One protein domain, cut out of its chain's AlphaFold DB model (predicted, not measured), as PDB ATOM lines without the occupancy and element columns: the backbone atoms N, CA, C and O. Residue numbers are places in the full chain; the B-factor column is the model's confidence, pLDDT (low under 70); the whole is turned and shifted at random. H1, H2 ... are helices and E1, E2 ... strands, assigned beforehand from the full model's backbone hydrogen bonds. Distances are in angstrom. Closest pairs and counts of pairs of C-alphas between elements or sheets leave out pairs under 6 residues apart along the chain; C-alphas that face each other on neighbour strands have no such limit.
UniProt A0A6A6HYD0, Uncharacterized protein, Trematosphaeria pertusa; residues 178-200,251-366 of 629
ATOM      1  N   LEU A 178     172.703  82.752 143.052       87.44
ATOM      2  CA  LEU A 178     173.051  81.379 143.436       87.44
ATOM      3  C   LEU A 178     171.874  80.401 143.295       87.44
ATOM      4  O   LEU A 178     170.716  80.804 143.182       87.44
ATOM      5  N   LEU A 179     172.166  79.096 143.294       84.50
ATOM      6  CA  LEU A 179     171.143  78.049 143.230       84.50
ATOM      7  C   LEU A 179     170.165  78.184 144.411       84.50
ATOM      8  O   LEU A 179     170.580  78.223 145.565       84.50
ATOM      9  N   GLY A 180     168.867  78.255 144.106       84.06
ATOM     10  CA  GLY A 180     167.800  78.488 145.086       84.06
ATOM     11  C   GLY A 180     167.405  79.960 145.271       84.06
ATOM     12  O   GLY A 180     166.363  80.231 145.861       84.06
ATOM     13  N   GLU A 181     168.165  80.919 144.733       86.06
ATOM     14  CA  GLU A 181     167.797  82.336 144.790       86.06
ATOM     15  C   GLU A 181     166.761  82.740 143.728       86.06
ATOM     16  O   GLU A 181     166.694  82.195 142.621       86.06
ATOM     17  N   ILE A 182     165.977  83.777 144.040       79.81
ATOM     18  CA  ILE A 182     164.989  84.350 143.118       79.81
ATOM     19  C   ILE A 182     165.702  84.912 141.879       79.81
ATOM     20  O   ILE A 182     166.483  85.862 141.967       79.81
ATOM     21  N   GLY A 183     165.395  84.332 140.717       81.75
ATOM     22  CA  GLY A 183     166.011  84.677 139.435       81.75
ATOM     23  C   GLY A 183     167.167  83.766 139.010       81.75
ATOM     24  O   GLY A 183     167.737  84.003 137.944       81.75
ATOM     25  N   TYR A 184     167.506  82.722 139.777       81.19
ATOM     26  CA  TYR A 184     168.481  81.719 139.345       81.19
ATOM     27  C   TYR A 184     168.091  81.090 137.997       81.19
ATOM     28  O   TYR A 184     166.913  80.888 137.701       81.19
ATOM     29  N   GLY A 185     169.083  80.826 137.145       80.88
ATOM     30  CA  GLY A 185     168.886  80.344 135.772       80.88
ATOM     31  C   GLY A 185     168.355  81.388 134.775       80.88
ATOM     32  O   GLY A 185     168.577  81.226 133.579       80.88
ATOM     33  N   LEU A 186     167.717  82.470 135.244       83.50
ATOM     34  CA  LEU A 186     167.220  83.583 134.419       83.50
ATOM     35  C   LEU A 186     168.190  84.773 134.393       83.50
ATOM     36  O   LEU A 186     168.351  85.432 133.372       83.50
ATOM     37  N   PHE A 187     168.854  85.064 135.512       88.00
ATOM     38  CA  PHE A 187     169.753  86.207 135.649       88.00
ATOM     39  C   PHE A 187     171.121  85.758 136.166       88.00
ATOM     40  O   PHE A 187     171.225  85.003 137.126       88.00
ATOM     41  N   LYS A 188     172.201  86.260 135.556       86.19
ATOM     42  CA  LYS A 188     173.582  85.862 135.899       86.19
ATOM     43  C   LYS A 188     174.154  86.585 137.123       86.19
ATOM     44  O   LYS A 188     175.202  86.198 137.628       86.19
ATOM     45  N   SER A 189     173.550  87.698 137.531       89.31
ATOM     46  CA  SER A 189     173.987  88.486 138.694       89.31
ATOM     47  C   SER A 189     172.930  89.501 139.117       89.31
ATOM     48  O   SER A 189     172.184  90.005 138.266       89.31
ATOM     49  N   ARG A 190     172.931  89.836 140.408       92.31
ATOM     50  CA  ARG A 190     172.244  90.991 140.984       92.31
ATOM     51  C   ARG A 190     173.194  92.191 140.959       92.31
ATOM     52  O   ARG A 190     174.386  92.062 141.230       92.31
ATOM     53  N   LEU A 191     172.670  93.359 140.609       93.06
ATOM     54  CA  LEU A 191     173.336  94.654 140.761       93.06
ATOM     55  C   LEU A 191     172.483  95.538 141.659       93.06
ATOM     56  O   LEU A 191     171.270  95.570 141.479       93.06
ATOM     57  N   VAL A 192     173.108  96.298 142.552       95.62
ATOM     58  CA  VAL A 192     172.431  97.325 143.351       95.62
ATOM     59  C   VAL A 192     173.123  98.663 143.117       95.62
ATOM     60  O   VAL A 192     174.331  98.775 143.310       95.62
ATOM     61  N   PHE A 193     172.370  99.672 142.690       96.25
ATOM     62  CA  PHE A 193     172.811 101.067 142.634       96.25
ATOM     63  C   PHE A 193     171.968 101.887 143.601       96.25
ATOM     64  O   PHE A 193     170.773 101.645 143.725       96.25
ATOM     65  N   GLU A 194     172.580 102.882 144.229       96.00
ATOM     66  CA  GLU A 194     171.929 103.789 145.172       96.00
ATOM     67  C   GLU A 194     172.184 105.235 144.748       96.00
ATOM     68  O   GLU A 194     173.292 105.548 144.304       96.00
ATOM     69  N   ALA A 195     171.187 106.117 144.838       95.38
ATOM     70  CA  ALA A 195     171.350 107.542 144.562       95.38
ATOM     71  C   ALA A 195     172.345 108.207 145.537       95.38
ATOM     72  O   ALA A 195     172.713 107.646 146.564       95.38
ATOM     73  N   ASP A 196     172.847 109.398 145.207       92.38
ATOM     74  CA  ASP A 196     173.583 110.188 146.204       92.38
ATOM     75  C   ASP A 196     172.595 110.666 147.304       92.38
ATOM     76  O   ASP A 196     171.498 111.139 146.968       92.38
ATOM     77  N   PRO A 197     172.933 110.556 148.606       89.81
ATOM     78  CA  PRO A 197     172.062 111.005 149.694       89.81
ATOM     79  C   PRO A 197     171.881 112.530 149.670       89.81
ATOM     80  O   PRO A 197     172.744 113.264 149.180       89.81
ATOM     81  N   CYS A 198     170.754 113.019 150.191       87.06
ATOM     82  CA  CYS A 198     170.492 114.455 150.307       87.06
ATOM     83  C   CYS A 198     170.966 114.966 151.682       87.06
ATOM     84  O   CYS A 198     170.515 114.425 152.694       87.06
ATOM     85  N   PRO A 199     171.867 115.967 151.753       85.38
ATOM     86  CA  PRO A 199     172.219 116.631 153.003       85.38
ATOM     87  C   PRO A 199     170.976 117.262 153.652       85.38
ATOM     88  O   PRO A 199     170.180 117.867 152.922       85.38
ATOM     89  N   PRO A 200     170.798 117.177 154.985       84.69
ATOM     90  CA  PRO A 200     169.642 117.755 155.670       84.69
ATOM     91  C   PRO A 200     169.415 119.242 155.372       84.69
ATOM     92  O   PRO A 200     168.277 119.686 155.284       84.69
ATOM     93  N   MET A 251     173.412 112.461 142.012       90.44
ATOM     94  CA  MET A 251     173.253 111.487 140.932       90.44
ATOM     95  C   MET A 251     172.242 110.421 141.348       90.44
ATOM     96  O   MET A 251     172.462 109.711 142.328       90.44
ATOM     97  N   SER A 252     171.172 110.285 140.569       95.44
ATOM     98  CA  SER A 252     170.181 109.214 140.720       95.44
ATOM     99  C   SER A 252     170.815 107.830 140.472       95.44
ATOM    100  O   SER A 252     171.808 107.704 139.745       95.44
ATOM    101  N   ALA A 253     170.241 106.766 141.031       96.81
ATOM    102  CA  ALA A 253     170.638 105.384 140.770       96.81
ATOM    103  C   ALA A 253     170.516 105.018 139.274       96.81
ATOM    104  O   ALA A 253     171.411 104.372 138.721       96.81
ATOM    105  N   SER A 254     169.477 105.497 138.577       96.75
ATOM    106  CA  SER A 254     169.324 105.378 137.115       96.75
ATOM    107  C   SER A 254     170.436 106.095 136.342       96.75
ATOM    108  O   SER A 254     170.914 105.594 135.315       96.75
ATOM    109  N   GLU A 255     170.891 107.254 136.830       95.00
ATOM    110  CA  GLU A 255     172.060 107.945 136.279       95.00
ATOM    111  C   GLU A 255     173.345 107.142 136.518       95.00
ATOM    112  O   GLU A 255     174.092 106.909 135.564       95.00
ATOM    113  N   LYS A 256     173.575 106.632 137.736       93.75
ATOM    114  CA  LYS A 256     174.737 105.783 138.048       93.75
ATOM    115  C   LYS A 256     174.769 104.520 137.183       93.75
ATOM    116  O   LYS A 256     175.793 104.263 136.555       93.75
ATOM    117  N   LEU A 257     173.650 103.802 137.025       93.12
ATOM    118  CA  LEU A 257     173.527 102.665 136.098       93.12
ATOM    119  C   LEU A 257     173.906 103.058 134.659       93.12
ATOM    120  O   LEU A 257     174.663 102.347 133.988       93.12
ATOM    121  N   THR A 258     173.391 104.191 134.174       90.81
ATOM    122  CA  THR A 258     173.641 104.681 132.809       90.81
ATOM    123  C   THR A 258     175.117 105.036 132.602       90.81
ATOM    124  O   THR A 258     175.728 104.616 131.614       90.81
ATOM    125  N   LEU A 259     175.724 105.755 133.549       87.75
ATOM    126  CA  LEU A 259     177.143 106.113 133.529       87.75
ATOM    127  C   LEU A 259     178.039 104.875 133.662       87.75
ATOM    128  O   LEU A 259     179.015 104.756 132.928       87.75
ATOM    129  N   TRP A 260     177.682 103.908 134.507       85.50
ATOM    130  CA  TRP A 260     178.409 102.646 134.660       85.50
ATOM    131  C   TRP A 260     178.443 101.827 133.370       85.50
ATOM    132  O   TRP A 260     179.513 101.379 132.950       85.50
ATOM    133  N   ARG A 261     177.294 101.688 132.692       80.88
ATOM    134  CA  ARG A 261     177.192 100.959 131.418       80.88
ATOM    135  C   ARG A 261     177.967 101.622 130.279       80.88
ATOM    136  O   ARG A 261     178.537 100.908 129.454       80.88
ATOM    137  N   ASN A 262     178.005 102.953 130.239       78.88
ATOM    138  CA  ASN A 262     178.639 103.705 129.153       78.88
ATOM    139  C   ASN A 262     180.137 103.985 129.403       78.88
ATOM    140  O   ASN A 262     180.954 103.836 128.492       78.88
ATOM    141  N   ASN A 263     180.516 104.342 130.634       72.50
ATOM    142  CA  ASN A 263     181.823 104.929 130.968       72.50
ATOM    143  C   ASN A 263     182.696 104.059 131.894       72.50
ATOM    144  O   ASN A 263     183.906 104.281 131.956       72.50
ATOM    145  N   GLY A 264     182.112 103.091 132.612       60.72
ATOM    146  CA  GLY A 264     182.837 102.253 133.574       60.72
ATOM    147  C   GLY A 264     183.872 101.326 132.930       60.72
ATOM    148  O   GLY A 264     183.900 101.139 131.719       60.72
ATOM    149  N   THR A 265     184.718 100.676 133.736       54.00
ATOM    150  CA  THR A 265     185.801  99.793 133.248       54.00
ATOM    151  C   THR A 265     185.297  98.668 132.329       54.00
ATOM    152  O   THR A 265     185.971  98.282 131.375       54.00
ATOM    153  N   ILE A 266     184.059  98.210 132.538       51.78
ATOM    154  CA  ILE A 266     183.357  97.233 131.691       51.78
ATOM    155  C   ILE A 266     183.105  97.762 130.263       51.78
ATOM    156  O   ILE A 266     183.050  96.973 129.320       51.78
ATOM    157  N   SER A 267     183.046  99.082 130.049       49.44
ATOM    158  CA  SER A 267     182.990  99.673 128.706       49.44
ATOM    159  C   SER A 267     184.331  99.607 127.948       49.44
ATOM    160  O   SER A 267     184.356  99.822 126.730       49.44
ATOM    161  N   LYS A 268     185.416  99.192 128.626       53.25
ATOM    162  CA  LYS A 268     186.741  98.890 128.053       53.25
ATOM    163  C   LYS A 268     187.019  97.384 127.904       53.25
ATOM    164  O   LYS A 268     187.785  97.017 127.016       53.25
ATOM    165  N   LEU A 269     186.382  96.511 128.696       51.03
ATOM    166  CA  LEU A 269     186.458  95.048 128.518       51.03
ATOM    167  C   LEU A 269     185.944  94.654 127.125       51.03
ATOM    168  O   LEU A 269     184.858  95.083 126.724       51.03
ATOM    169  N   LYS A 270     186.709  93.853 126.373       49.09
ATOM    170  CA  LYS A 270     186.355  93.480 124.989       49.09
ATOM    171  C   LYS A 270     185.099  92.606 124.911       49.09
ATOM    172  O   LYS A 270     184.406  92.642 123.895       49.09
ATOM    173  N   ASP A 271     184.769  91.895 125.985       43.19
ATOM    174  CA  ASP A 271     183.644  90.970 126.035       43.19
ATOM    175  C   ASP A 271     182.298  91.692 126.056       43.19
ATOM    176  O   ASP A 271     181.774  92.131 127.083       43.19
ATOM    177  N   GLY A 272     181.691  91.761 124.870       51.38
ATOM    178  CA  GLY A 272     180.307  92.196 124.696       51.38
ATOM    179  C   GLY A 272     179.295  91.322 125.446       51.38
ATOM    180  O   GLY A 272     178.158  91.755 125.622       51.38
ATOM    181  N   GLU A 273     179.693  90.134 125.910       52.53
ATOM    182  CA  GLU A 273     178.867  89.236 126.720       52.53
ATOM    183  C   GLU A 273     178.677  89.767 128.143       52.53
ATOM    184  O   GLU A 273     177.540  89.991 128.544       52.53
ATOM    185  N   ILE A 274     179.747  90.131 128.864       53.78
ATOM    186  CA  ILE A 274     179.655  90.737 130.213       53.78
ATOM    187  C   ILE A 274     178.750  91.984 130.202       53.78
ATOM    188  O   ILE A 274     177.988  92.228 131.149       53.78
ATOM    189  N   ARG A 275     178.783  92.745 129.098       56.59
ATOM    190  CA  ARG A 275     177.930  93.922 128.871       56.59
ATOM    191  C   ARG A 275     176.458  93.578 128.624       56.59
ATOM    192  O   ARG A 275     175.610  94.354 129.047       56.59
ATOM    193  N   ARG A 276     176.161  92.467 127.944       63.03
ATOM    194  CA  ARG A 276     174.809  92.066 127.498       63.03
ATOM    195  C   ARG A 276     174.172  90.956 128.333       63.03
ATOM    196  O   ARG A 276     173.033  90.603 128.064       63.03
ATOM    197  N   ASN A 277     174.904  90.410 129.302       72.19
ATOM    198  CA  ASN A 277     174.410  89.423 130.252       72.19
ATOM    199  C   ASN A 277     173.129  89.913 130.937       72.19
ATOM    200  O   ASN A 277     173.047  91.068 131.361       72.19
ATOM    201  N   GLU A 278     172.196  88.980 131.072       84.81
ATOM    202  CA  GLU A 278     170.886  89.093 131.709       84.81
ATOM    203  C   GLU A 278     171.091  89.262 133.222       84.81
ATOM    204  O   GLU A 278     171.888  88.535 133.830       84.81
ATOM    205  N   ARG A 279     170.475  90.285 133.827       89.94
ATOM    206  CA  ARG A 279     170.700  90.662 135.234       89.94
ATOM    207  C   ARG A 279     169.422  91.130 135.913       89.94
ATOM    208  O   ARG A 279     168.569  91.743 135.272       89.94
ATOM    209  N   LEU A 280     169.382  90.929 137.224       94.00
ATOM    210  CA  LEU A 280     168.478  91.627 138.127       94.00
ATOM    211  C   LEU A 280     169.176  92.912 138.596       94.00
ATOM    212  O   LEU A 280     170.340  92.869 138.994       94.00
ATOM    213  N   ILE A 281     168.508  94.059 138.509       96.12
ATOM    214  CA  ILE A 281     169.093  95.362 138.841       96.12
ATOM    215  C   ILE A 281     168.160  96.103 139.789       96.12
ATOM    216  O   ILE A 281     167.055  96.462 139.402       96.12
ATOM    217  N   VAL A 282     168.626  96.367 141.004       97.50
ATOM    218  CA  VAL A 282     167.930  97.188 141.993       97.50
ATOM    219  C   VAL A 282     168.470  98.616 141.910       97.50
ATOM    220  O   VAL A 282     169.686  98.825 141.913       97.50
ATOM    221  N   LEU A 283     167.570  99.592 141.812       98.12
ATOM    222  CA  LEU A 283     167.877 101.021 141.807       98.12
ATOM    223  C   LEU A 283     167.230 101.661 143.036       98.12
ATOM    224  O   LEU A 283     166.038 101.942 143.007       98.12
ATOM    225  N   LEU A 284     168.001 101.866 144.102       97.62
ATOM    226  CA  LEU A 284     167.580 102.622 145.282       97.62
ATOM    227  C   LEU A 284     167.669 104.112 144.930       97.62
ATOM    228  O   LEU A 284     168.729 104.725 145.043       97.62
ATOM    229  N   GLU A 285     166.593 104.682 144.389       95.25
ATOM    230  CA  GLU A 285     166.570 106.104 144.031       95.25
ATOM    231  C   GLU A 285     166.411 107.005 145.258       95.25
ATOM    232  O   GLU A 285     166.855 108.147 145.212       95.25
ATOM    233  N   HIS A 286     165.828 106.508 146.358       92.25
ATOM    234  CA  HIS A 286     165.302 107.343 147.450       92.25
ATOM    235  C   HIS A 286     164.253 108.345 146.916       92.25
ATOM    236  O   HIS A 286     163.696 108.169 145.827       92.25
ATOM    237  N   GLU A 287     163.940 109.383 147.685       92.44
ATOM    238  CA  GLU A 287     163.060 110.481 147.274       92.44
ATOM    239  C   GLU A 287     163.835 111.589 146.521       92.44
ATOM    240  O   GLU A 287     164.931 111.959 146.956       92.44
ATOM    241  N   PRO A 288     163.296 112.188 145.436       90.94
ATOM    242  CA  PRO A 288     163.864 113.369 144.765       90.94
ATOM    243  C   PRO A 288     163.609 114.696 145.524       90.94
ATOM    244  O   PRO A 288     163.081 115.663 144.969       90.94
ATOM    245  N   CYS A 289     163.980 114.736 146.804       87.94
ATOM    246  CA  CYS A 289     163.747 115.822 147.765       87.94
ATOM    247  C   CYS A 289     164.731 117.012 147.693       87.94
ATOM    248  O   CYS A 289     164.736 117.853 148.590       87.94
ATOM    249  N   GLY A 290     165.592 117.097 146.676       80.00
ATOM    250  CA  GLY A 290     166.529 118.208 146.484       80.00
ATOM    251  C   GLY A 290     165.882 119.488 145.920       80.00
ATOM    252  O   GLY A 290     164.658 119.620 145.884       80.00
ATOM    253  N   PRO A 291     166.683 120.462 145.442       77.50
ATOM    254  CA  PRO A 291     166.178 121.777 145.043       77.50
ATOM    255  C   PRO A 291     165.168 121.713 143.886       77.50
ATOM    256  O   PRO A 291     165.274 120.832 143.034       77.50
ATOM    257  N   LYS A 292     164.248 122.698 143.831       74.69
ATOM    258  CA  LYS A 292     163.007 122.865 143.007       74.69
ATOM    259  C   LYS A 292     162.833 122.147 141.647       74.69
ATOM    260  O   LYS A 292     161.703 122.032 141.185       74.69
ATOM    261  N   VAL A 293     163.894 121.693 140.982       84.06
ATOM    262  CA  VAL A 293     163.884 120.996 139.681       84.06
ATOM    263  C   VAL A 293     164.371 119.536 139.732       84.06
ATOM    264  O   VAL A 293     164.419 118.892 138.684       84.06
ATOM    265  N   GLU A 294     164.762 118.996 140.895       88.25
ATOM    266  CA  GLU A 294     165.398 117.671 140.984       88.25
ATOM    267  C   GLU A 294     164.482 116.531 140.514       88.25
ATOM    268  O   GLU A 294     164.898 115.764 139.648       88.25
ATOM    269  N   ALA A 295     163.225 116.469 140.970       91.38
ATOM    270  CA  ALA A 295     162.259 115.455 140.531       91.38
ATOM    271  C   ALA A 295     162.085 115.417 138.999       91.38
ATOM    272  O   ALA A 295     162.082 114.342 138.400       91.38
ATOM    273  N   SER A 296     162.051 116.579 138.338       92.12
ATOM    274  CA  SER A 296     162.028 116.678 136.871       92.12
ATOM    275  C   SER A 296     163.342 116.217 136.226       92.12
ATOM    276  O   SER A 296     163.314 115.503 135.223       92.12
ATOM    277  N   ARG A 297     164.506 116.557 136.806       91.06
ATOM    278  CA  ARG A 297     165.813 116.057 136.330       91.06
ATOM    279  C   ARG A 297     165.903 114.535 136.448       91.06
ATOM    280  O   ARG A 297     166.401 113.891 135.528       91.06
ATOM    281  N   TRP A 298     165.430 113.966 137.556       94.38
ATOM    282  CA  TRP A 298     165.393 112.523 137.800       94.38
ATOM    283  C   TRP A 298     164.382 111.822 136.891       94.38
ATOM    284  O   TRP A 298     164.699 110.757 136.368       94.38
ATOM    285  N   ALA A 299     163.235 112.444 136.598       96.38
ATOM    286  CA  ALA A 299     162.287 111.944 135.604       96.38
ATOM    287  C   ALA A 299     162.965 111.736 134.237       96.38
ATOM    288  O   ALA A 299     162.778 110.691 133.622       96.38
ATOM    289  N   ASP A 300     163.831 112.656 133.793       95.25
ATOM    290  CA  ASP A 300     164.619 112.472 132.564       95.25
ATOM    291  C   ASP A 300     165.685 111.356 132.671       95.25
ATOM    292  O   ASP A 300     165.943 110.670 131.676       95.25
ATOM    293  N   LYS A 301     166.279 111.109 133.853       95.25
ATOM    294  CA  LYS A 301     167.199 109.965 134.065       95.25
ATOM    295  C   LYS A 301     166.453 108.634 134.001       95.25
ATOM    296  O   LYS A 301     166.879 107.733 133.280       95.25
ATOM    297  N   VAL A 302     165.321 108.529 134.693       96.94
ATOM    298  CA  VAL A 302     164.469 107.332 134.699       96.94
ATOM    299  C   VAL A 302     163.887 107.090 133.302       96.94
ATOM    300  O   VAL A 302     163.940 105.978 132.792       96.94
ATOM    301  N   LYS A 303     163.473 108.136 132.582       96.94
ATOM    302  CA  LYS A 303     163.027 108.060 131.178       96.94
ATOM    303  C   LYS A 303     164.119 107.557 130.230       96.94
ATOM    304  O   LYS A 303     163.815 106.905 129.229       96.94
ATOM    305  N   HIS A 304     165.397 107.786 130.546       94.62
ATOM    306  CA  HIS A 304     166.508 107.192 129.799       94.62
ATOM    307  C   HIS A 304     166.570 105.659 129.942       94.62
ATOM    308  O   HIS A 304     167.109 104.995 129.050       94.62
ATOM    309  N   LEU A 305     165.961 105.065 130.980       95.12
ATOM    310  CA  LEU A 305     165.880 103.611 131.131       95.12
ATOM    311  C   LEU A 305     165.115 102.932 129.985       95.12
ATOM    312  O   LEU A 305     165.480 101.810 129.644       95.12
ATOM    313  N   GLU A 306     164.169 103.597 129.294       94.69
ATOM    314  CA  GLU A 306     163.583 103.045 128.052       94.69
ATOM    315  C   GLU A 306     164.694 102.716 127.034       94.69
ATOM    316  O   GLU A 306     164.673 101.664 126.396       94.69
ATOM    317  N   HIS A 307     165.701 103.583 126.892       91.25
ATOM    318  CA  HIS A 307     166.834 103.344 125.995       91.25
ATOM    319  C   HIS A 307     167.743 102.226 126.515       91.25
ATOM    320  O   HIS A 307     168.202 101.390 125.730       91.25
ATOM    321  N   VAL A 308     168.008 102.217 127.826       89.50
ATOM    322  CA  VAL A 308     168.881 101.232 128.478       89.50
ATOM    323  C   VAL A 308     168.286  99.832 128.347       89.50
ATOM    324  O   VAL A 308     168.966  98.960 127.809       89.50
ATOM    325  N   LEU A 309     167.023  99.631 128.725       89.75
ATOM    326  CA  LEU A 309     166.284  98.381 128.526       89.75
ATOM    327  C   LEU A 309     166.308  97.978 127.043       89.75
ATOM    328  O   LEU A 309     166.891  96.968 126.670       89.75
ATOM    329  N   LYS A 310     165.785  98.821 126.149       89.00
ATOM    330  CA  LYS A 310     165.558  98.483 124.731       89.00
ATOM    331  C   LYS A 310     166.815  98.206 123.896       89.00
ATOM    332  O   LYS A 310     166.698  97.605 122.827       89.00
ATOM    333  N   LYS A 311     168.001  98.671 124.311       83.81
ATOM    334  CA  LYS A 311     169.252  98.499 123.538       83.81
ATOM    335  C   LYS A 311     170.402  97.852 124.292       83.81
ATOM    336  O   LYS A 311     171.164  97.101 123.680       83.81
ATOM    337  N   ASN A 312     170.564  98.179 125.569       80.69
ATOM    338  CA  ASN A 312     171.727  97.769 126.348       80.69
ATOM    339  C   ASN A 312     171.418  96.520 127.182       80.69
ATOM    340  O   ASN A 312     172.308  95.687 127.339       80.69
ATOM    341  N   LEU A 313     170.177  96.392 127.670       84.50
ATOM    342  CA  LEU A 313     169.713  95.372 128.615       84.50
ATOM    343  C   LEU A 313     168.321  94.789 128.264       84.50
ATOM    344  O   LEU A 313     167.441  94.782 129.125       84.50
ATOM    345  N   PRO A 314     168.101  94.294 127.027       81.25
ATOM    346  CA  PRO A 314     166.773  93.866 126.563       81.25
ATOM    347  C   PRO A 314     166.209  92.646 127.297       81.25
ATOM    348  O   PRO A 314     165.003  92.439 127.280       81.25
ATOM    349  N   ASP A 315     167.078  91.873 127.948       85.44
ATOM    350  CA  ASP A 315     166.755  90.620 128.631       85.44
ATOM    351  C   ASP A 315     167.024  90.727 130.160       85.44
ATOM    352  O   ASP A 315     167.205  89.735 130.851       85.44
ATOM    353  N   SER A 316     167.119  91.947 130.711       91.50
ATOM    354  CA  SER A 316     167.279  92.194 132.163       91.50
ATOM    355  C   SER A 316     165.967  92.635 132.821       91.50
ATOM    356  O   SER A 316     165.034  93.042 132.125       91.50
ATOM    357  N   HIS A 317     165.927  92.611 134.155       94.44
ATOM    358  CA  HIS A 317     164.851  93.195 134.961       94.44
ATOM    359  C   HIS A 317     165.400  94.309 135.866       94.44
ATOM    360  O   HIS A 317     166.448  94.140 136.493       94.44
ATOM    361  N   ILE A 318     164.699  95.442 135.923       96.94
ATOM    362  CA  ILE A 318     165.022  96.596 136.765       96.94
ATOM    363  C   ILE A 318     163.912  96.788 137.804       96.94
ATOM    364  O   ILE A 318     162.768  97.049 137.446       96.94
ATOM    365  N   THR A 319     164.275  96.725 139.081       97.69
ATOM    366  CA  THR A 319     163.413  97.048 140.222       97.69
ATOM    367  C   THR A 319     163.844  98.404 140.772       97.69
ATOM    368  O   THR A 319     164.938  98.534 141.321       97.69
ATOM    369  N   LEU A 320     163.018  99.432 140.596       98.38
ATOM    370  CA  LEU A 320     163.272 100.766 141.137       98.38
ATOM    371  C   LEU A 320     162.615 100.882 142.514       98.38
ATOM    372  O   LEU A 320     161.405 100.710 142.635       98.38
ATOM    373  N   ARG A 321     163.415 101.175 143.540       97.81
ATOM    374  CA  ARG A 321     162.947 101.498 144.888       97.81
ATOM    375  C   ARG A 321     162.977 102.999 145.109       97.81
ATOM    376  O   ARG A 321     163.941 103.665 144.732       97.81
ATOM    377  N   THR A 322     161.911 103.526 145.685       96.56
ATOM    378  CA  THR A 322     161.754 104.950 145.990       96.56
ATOM    379  C   THR A 322     160.716 105.114 147.098       96.56
ATOM    380  O   THR A 322     159.957 104.189 147.397       96.56
ATOM    381  N   PHE A 323     160.656 106.296 147.695       93.56
ATOM    382  CA  PHE A 323     159.567 106.718 148.565       93.56
ATOM    383  C   PHE A 323     159.181 108.157 148.221       93.56
ATOM    384  O   PHE A 323     159.937 108.881 147.568       93.56
ATOM    385  N   ILE A 324     157.980 108.551 148.634       93.56
ATOM    386  CA  ILE A 324     157.474 109.917 148.507       93.56
ATOM    387  C   ILE A 324     156.849 110.261 149.853       93.56
ATOM    388  O   ILE A 324     155.892 109.609 150.271       93.56
ATOM    389  N   SER A 325     157.426 111.240 150.539       93.19
ATOM    390  CA  SER A 325     156.967 111.724 151.836       93.19
ATOM    391  C   SER A 325     155.860 112.766 151.671       93.19
ATOM    392  O   SER A 325     155.820 113.515 150.689       93.19
ATOM    393  N   ALA A 326     154.954 112.837 152.649       94.19
ATOM    394  CA  ALA A 326     153.997 113.932 152.730       94.19
ATOM    395  C   ALA A 326     154.756 115.243 153.015       94.19
ATOM    396  O   ALA A 326     155.415 115.380 154.044       94.19
ATOM    397  N   SER A 327     154.726 116.169 152.057       92.31
ATOM    398  CA  SER A 327     155.538 117.390 152.044       92.31
ATOM    399  C   SER A 327     154.916 118.446 151.125       92.31
ATOM    400  O   SER A 327     154.191 118.108 150.188       92.31
ATOM    401  N   ASP A 328     155.269 119.722 151.298       90.62
ATOM    402  CA  ASP A 328     154.811 120.826 150.429       90.62
ATOM    403  C   ASP A 328     155.125 120.574 148.942       90.62
ATOM    404  O   ASP A 328     154.429 121.036 148.039       90.62
ATOM    405  N   PHE A 329     156.174 119.791 148.662       91.31
ATOM    406  CA  PHE A 329     156.580 119.400 147.313       91.31
ATOM    407  C   PHE A 329     155.558 118.471 146.632       91.31
ATOM    408  O   PHE A 329     155.507 118.432 145.397       91.31
ATOM    409  N   VAL A 330     154.737 117.756 147.413       93.62
ATOM    410  CA  VAL A 330     153.546 117.036 146.939       93.62
ATOM    411  C   VAL A 330     152.444 118.027 146.585       93.62
ATOM    412  O   VAL A 330     151.952 117.977 145.463       93.62
ATOM    413  N   GLY A 331     152.114 118.974 147.469       93.06
ATOM    414  CA  GLY A 331     151.101 120.006 147.204       93.06
ATOM    415  C   GLY A 331     151.440 120.931 146.024       93.06
ATOM    416  O   GLY A 331     150.558 121.414 145.315       93.06
ATOM    417  N   ASP A 332     152.726 121.157 145.756       91.81
ATOM    418  CA  ASP A 332     153.254 121.834 144.559       91.81
ATOM    419  C   ASP A 332     153.280 120.948 143.292       91.81
ATOM    420  O   ASP A 332     153.726 121.394 142.232       91.81
ATOM    421  N   GLY A 333     152.881 119.675 143.378       94.06
ATOM    422  CA  GLY A 333     152.863 118.734 142.253       94.06
ATOM    423  C   GLY A 333     154.242 118.383 141.685       94.06
ATOM    424  O   GLY A 333     154.348 117.854 140.574       94.06
ATOM    425  N   ARG A 334     155.335 118.654 142.415       92.25
ATOM    426  CA  ARG A 334     156.712 118.556 141.884       92.25
ATOM    427  C   ARG A 334     157.112 117.122 141.530       92.25
ATOM    428  O   ARG A 334     157.936 116.918 140.642       92.25
ATOM    429  N   PHE A 335     156.494 116.129 142.170       94.56
ATOM    430  CA  PHE A 335     156.679 114.703 141.874       94.56
ATOM    431  C   PHE A 335     155.916 114.225 140.624       94.56
ATOM    432  O   PHE A 335     156.256 113.177 140.064       94.56
ATOM    433  N   ARG A 336     154.920 114.977 140.128       96.06
ATOM    434  CA  ARG A 336     154.058 114.564 139.005       96.06
ATOM    435  C   ARG A 336     154.834 114.192 137.726       96.06
ATOM    436  O   ARG A 336     154.470 113.188 137.108       96.06
ATOM    437  N   PRO A 337     155.911 114.889 137.301       96.12
ATOM    438  CA  PRO A 337     156.721 114.466 136.153       96.12
ATOM    439  C   PRO A 337     157.435 113.123 136.368       96.12
ATOM    440  O   PRO A 337     157.512 112.320 135.440       96.12
ATOM    441  N   TYR A 338     157.921 112.863 137.586       97.00
ATOM    442  CA  TYR A 338     158.632 111.637 137.961       97.00
ATOM    443  C   TYR A 338     157.685 110.427 137.975       97.00
ATOM    444  O   TYR A 338     157.917 109.448 137.263       97.00
ATOM    445  N   ILE A 339     156.550 110.552 138.672       97.75
ATOM    446  CA  ILE A 339     155.493 109.530 138.745       97.75
ATOM    447  C   ILE A 339     154.978 109.145 137.349       97.75
ATOM    448  O   ILE A 339     154.858 107.961 137.030       97.75
ATOM    449  N   ASN A 340     154.721 110.128 136.477       98.00
ATOM    450  CA  ASN A 340     154.240 109.859 135.119       98.00
ATOM    451  C   ASN A 340     155.237 109.038 134.281       98.00
ATOM    452  O   ASN A 340     154.812 108.214 133.472       98.00
ATOM    453  N   VAL A 341     156.548 109.226 134.473       98.00
ATOM    454  CA  VAL A 341     157.572 108.414 133.794       98.00
ATOM    455  C   VAL A 341     157.615 106.990 134.357       98.00
ATOM    456  O   VAL A 341     157.740 106.048 133.575       98.00
ATOM    457  N   LEU A 342     157.465 106.804 135.674       97.88
ATOM    458  CA  LEU A 342     157.381 105.468 136.282       97.88
ATOM    459  C   LEU A 342     156.184 104.676 135.734       97.88
ATOM    460  O   LEU A 342     156.355 103.549 135.267       97.88
ATOM    461  N   LEU A 343     154.995 105.287 135.703       97.88
ATOM    462  CA  LEU A 343     153.778 104.672 135.158       97.88
ATOM    463  C   LEU A 343     153.889 104.362 133.652       97.88
ATOM    464  O   LEU A 343     153.407 103.325 133.198       97.88
ATOM    465  N   ASP A 344     154.544 105.223 132.868       97.44
ATOM    466  CA  ASP A 344     154.806 104.982 131.441       97.44
ATOM    467  C   ASP A 344     155.794 103.820 131.214       97.44
ATOM    468  O   ASP A 344     155.583 102.997 130.320       97.44
ATOM    469  N   LEU A 345     156.831 103.681 132.048       96.62
ATOM    470  CA  LEU A 345     157.746 102.534 131.987       96.62
ATOM    471  C   LEU A 345     157.061 101.220 132.381       96.62
ATOM    472  O   LEU A 345     157.242 100.231 131.671       96.62
ATOM    473  N   LEU A 346     156.250 101.206 133.444       96.19
ATOM    474  CA  LEU A 346     155.483 100.025 133.871       96.19
ATOM    475  C   LEU A 346     154.521  99.552 132.770       96.19
ATOM    476  O   LEU A 346     154.516  98.376 132.413       96.19
ATOM    477  N   ARG A 347     153.790 100.484 132.145       95.38
ATOM    478  CA  ARG A 347     152.917 100.239 130.982       95.38
ATOM    479  C   ARG A 347     153.658  99.668 129.769       95.38
ATOM    480  O   ARG A 347     153.144  98.795 129.068       95.38
ATOM    481  N   LYS A 348     154.854 100.185 129.471       94.19
ATOM    482  CA  LYS A 348     155.653  99.779 128.299       94.19
ATOM    483  C   LYS A 348     156.423  98.475 128.503       94.19
ATOM    484  O   LYS A 348     156.635  97.746 127.533       94.19
ATOM    485  N   TYR A 349     156.884  98.215 129.725       94.19
ATOM    486  CA  TYR A 349     157.886  97.197 130.042       94.19
ATOM    487  C   TYR A 349     157.543  96.352 131.287       94.19
ATOM    488  O   TYR A 349     158.445  96.087 132.081       94.19
ATOM    489  N   PRO A 350     156.303  95.844 131.454       93.44
ATOM    490  CA  PRO A 350     155.838  95.255 132.718       93.44
ATOM    491  C   PRO A 350     156.623  94.015 133.189       93.44
ATOM    492  O   PRO A 350     156.605  93.670 134.363       93.44
ATOM    493  N   HIS A 351     157.346  93.342 132.290       90.19
ATOM    494  CA  HIS A 351     158.191  92.185 132.623       90.19
ATOM    495  C   HIS A 351     159.662  92.553 132.905       90.19
ATOM    496  O   HIS A 351     160.412  91.747 133.454       90.19
ATOM    497  N   HIS A 352     160.089  93.763 132.531       93.19
ATOM    498  CA  HIS A 352     161.481  94.232 132.613       93.19
ATOM    499  C   HIS A 352     161.670  95.419 133.567       93.19
ATOM    500  O   HIS A 352     162.807  95.805 133.836       93.19
ATOM    501  N   PHE A 353     160.579  96.012 134.049       96.50
ATOM    502  CA  PHE A 353     160.579  97.149 134.955       96.50
ATOM    503  C   PHE A 353     159.513  96.954 136.036       96.50
ATOM    504  O   PHE A 353     158.375  96.607 135.726       96.50
ATOM    505  N   CYS A 354     159.893  97.184 137.288       96.75
ATOM    506  CA  CYS A 354     159.053  97.106 138.478       96.75
ATOM    507  C   CYS A 354     159.360  98.308 139.386       96.75
ATOM    508  O   CYS A 354     160.484  98.817 139.371       96.75
ATOM    509  N   VAL A 355     158.381  98.751 140.177       98.00
ATOM    510  CA  VAL A 355     158.550  99.817 141.175       98.00
ATOM    511  C   VAL A 355     158.123  99.292 142.539       98.00
ATOM    512  O   VAL A 355     157.009  98.804 142.705       98.00
ATOM    513  N   GLU A 356     158.998  99.418 143.527       97.19
ATOM    514  CA  GLU A 356     158.720  99.096 144.924       97.19
ATOM    515  C   GLU A 356     158.750 100.389 145.749       97.19
ATOM    516  O   GLU A 356     159.656 101.209 145.599       97.19
ATOM    517  N   LEU A 357     157.746 100.575 146.607       96.69
ATOM    518  CA  LEU A 357     157.648 101.734 147.492       96.69
ATOM    519  C   LEU A 357     158.166 101.362 148.880       96.69
ATOM    520  O   LEU A 357     157.617 100.452 149.510       96.69
ATOM    521  N   GLU A 358     159.224 102.044 149.318       94.88
ATOM    522  CA  GLU A 358     159.920 101.772 150.585       94.88
ATOM    523  C   GLU A 358     159.123 102.275 151.795       94.88
ATOM    524  O   GLU A 358     159.063 101.591 152.815       94.88
ATOM    525  N   ASP A 359     158.441 103.411 151.637       92.75
ATOM    526  CA  ASP A 359     157.437 103.935 152.563       92.75
ATOM    527  C   ASP A 359     156.129 104.246 151.810       92.75
ATOM    528  O   ASP A 359     156.115 104.470 150.596       92.75
ATOM    529  N   GLN A 360     155.014 104.187 152.536       93.62
ATOM    530  CA  GLN A 360     153.647 104.409 152.064       93.62
ATOM    531  C   GLN A 360     152.838 105.306 153.028       93.62
ATOM    532  O   GLN A 360     151.645 105.489 152.797       93.62
ATOM    533  N   SER A 361     153.481 105.890 154.052       94.38
ATOM    534  CA  SER A 361     152.904 106.819 155.046       94.38
ATOM    535  C   SER A 361     152.129 108.000 154.451       94.38
ATOM    536  O   SER A 361     151.183 108.496 155.054       94.38
ATOM    537  N   ILE A 362     152.466 108.415 153.225       95.50
ATOM    538  CA  ILE A 362     151.731 109.432 152.461       95.50
ATOM    539  C   ILE A 362     150.241 109.100 152.265       95.50
ATOM    540  O   ILE A 362     149.452 110.013 152.043       95.50
ATOM    541  N   MET A 363     149.840 107.825 152.367       96.69
ATOM    542  CA  MET A 363     148.433 107.394 152.351       96.69
ATOM    543  C   MET A 363     147.645 107.807 153.602       96.69
ATOM    544  O   MET A 363     146.419 107.860 153.539       96.69
ATOM    545  N   ASP A 364     148.334 108.071 154.714       96.62
ATOM    546  CA  ASP A 364     147.748 108.346 156.031       96.62
ATOM    547  C   ASP A 364     147.809 109.844 156.409       96.62
ATOM    548  O   ASP A 364     147.282 110.242 157.447       96.62
ATOM    549  N   ALA A 365     148.449 110.681 155.581       96.75
ATOM    550  CA  ALA A 365     148.582 112.125 155.788       96.75
ATOM    551  C   ALA A 365     147.340 112.896 155.300       96.75
ATOM    552  O   ALA A 365     146.829 112.609 154.216       96.75
ATOM    553  N   ASP A 366     146.887 113.912 156.046       97.06
ATOM    554  CA  ASP A 366     145.794 114.784 155.602       97.06
ATOM    555  C   ASP A 366     146.335 115.854 154.629       97.06
ATOM    556  O   ASP A 366     147.229 116.620 154.993       97.06
TER     557      ASP A 366
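Overview. This is residues 178 to 200 and 251 to 366 of the 629 residues of an uncharacterized protein of Trematosphaeria pertusa (UniProt A0A6A6HYD0). A single sheet of four parallel strands forms a wall, with H1, H3 and H5 covering one face and no named helix over the other. H3 and H5 run side by side, H1 slants over the E1 side, and the small H2 and H4 lie off the sheet toward opposite ends of the long axis; residues 268 to 273 stick out. The printed part has 139 residues, with five named helices and four named strands in the order E1 H1 H2 E2 H3 E3 H4 H5 E4; the sheet runs E1 E2 E3 E4 and the class is mixed, helices and strands. The whole is compact, with a radius of gyration of the C-alphas of 16.0 A, and elongated, spanning 51 by 32 by 29 A.

Arrangement. E1, residues 189 to 194, is an edge strand, parallel to E2, residues 280 to 284, at 12 degrees, with N 191 and O 280 2.9 A apart. E2 is parallel to E3, residues 317 to 322, at 15 degrees, with N 319 and O 281 2.8 A apart. E3 is parallel to the other edge strand, E4, residues 353 to 357, at 24 degrees, with N 354 and O 318 2.9 A apart. H1, residues 253 to 263, is on the sheet at a height of 10.3 A, over E1 and only just over E2, on which 3 of its C-alphas fall. With its residues 301 to 308 alone, H3, residues 294 to 312, touches H1 at a steep tilt of 48 degrees, the same way; the closest C-alphas, of Glu 255 and Lys 301, are 5.7 A apart. H3 only grazes the sheet. It touches H5, residues 336 to 348, at a shallow tilt of 17 degrees, the same way, the closest C-alphas being those of Ala 299 and Tyr 338, 4.4 A apart. H5 is on the same face of the sheet as H1, in two layers, helices on one face of a sheet. E2, H3, E3 and E3, H4, H5, E4 are strand-helix-strand units, parallel neighbour strands joined through helices, with right-handed crossovers; H4 is residues 328 to 331. H4 is not on the sheet, nor is H2, residues 272 to 276. Every O i to N i+4 pair is within hydrogen-bond range in H1, H2 and H5, and 12 of 15 in H3; H4 is too short for such a pair.

Along the chain. E1 begins at C-alpha 189, (173.987, 88.486, 138.694), and is 16.7 A long. H1 is 14.9 A long, H3 25.5 A, E3 16.4 A and H5 18.3 A. E4 ends at C-alpha 357, (157.648, 101.734, 147.492).

Size, cuts and confidence. The two C-alphas farthest apart, of Lys 270 and Asp 366, are 55.1 A apart. Residues 201 to 250 are not printed, and C-alphas 200 and 251 are 16.4 A apart across the cut. Of the links printed whole, none is long. Residues 264 to 276 have pLDDT under 70; the mean of the printed part is 88.0.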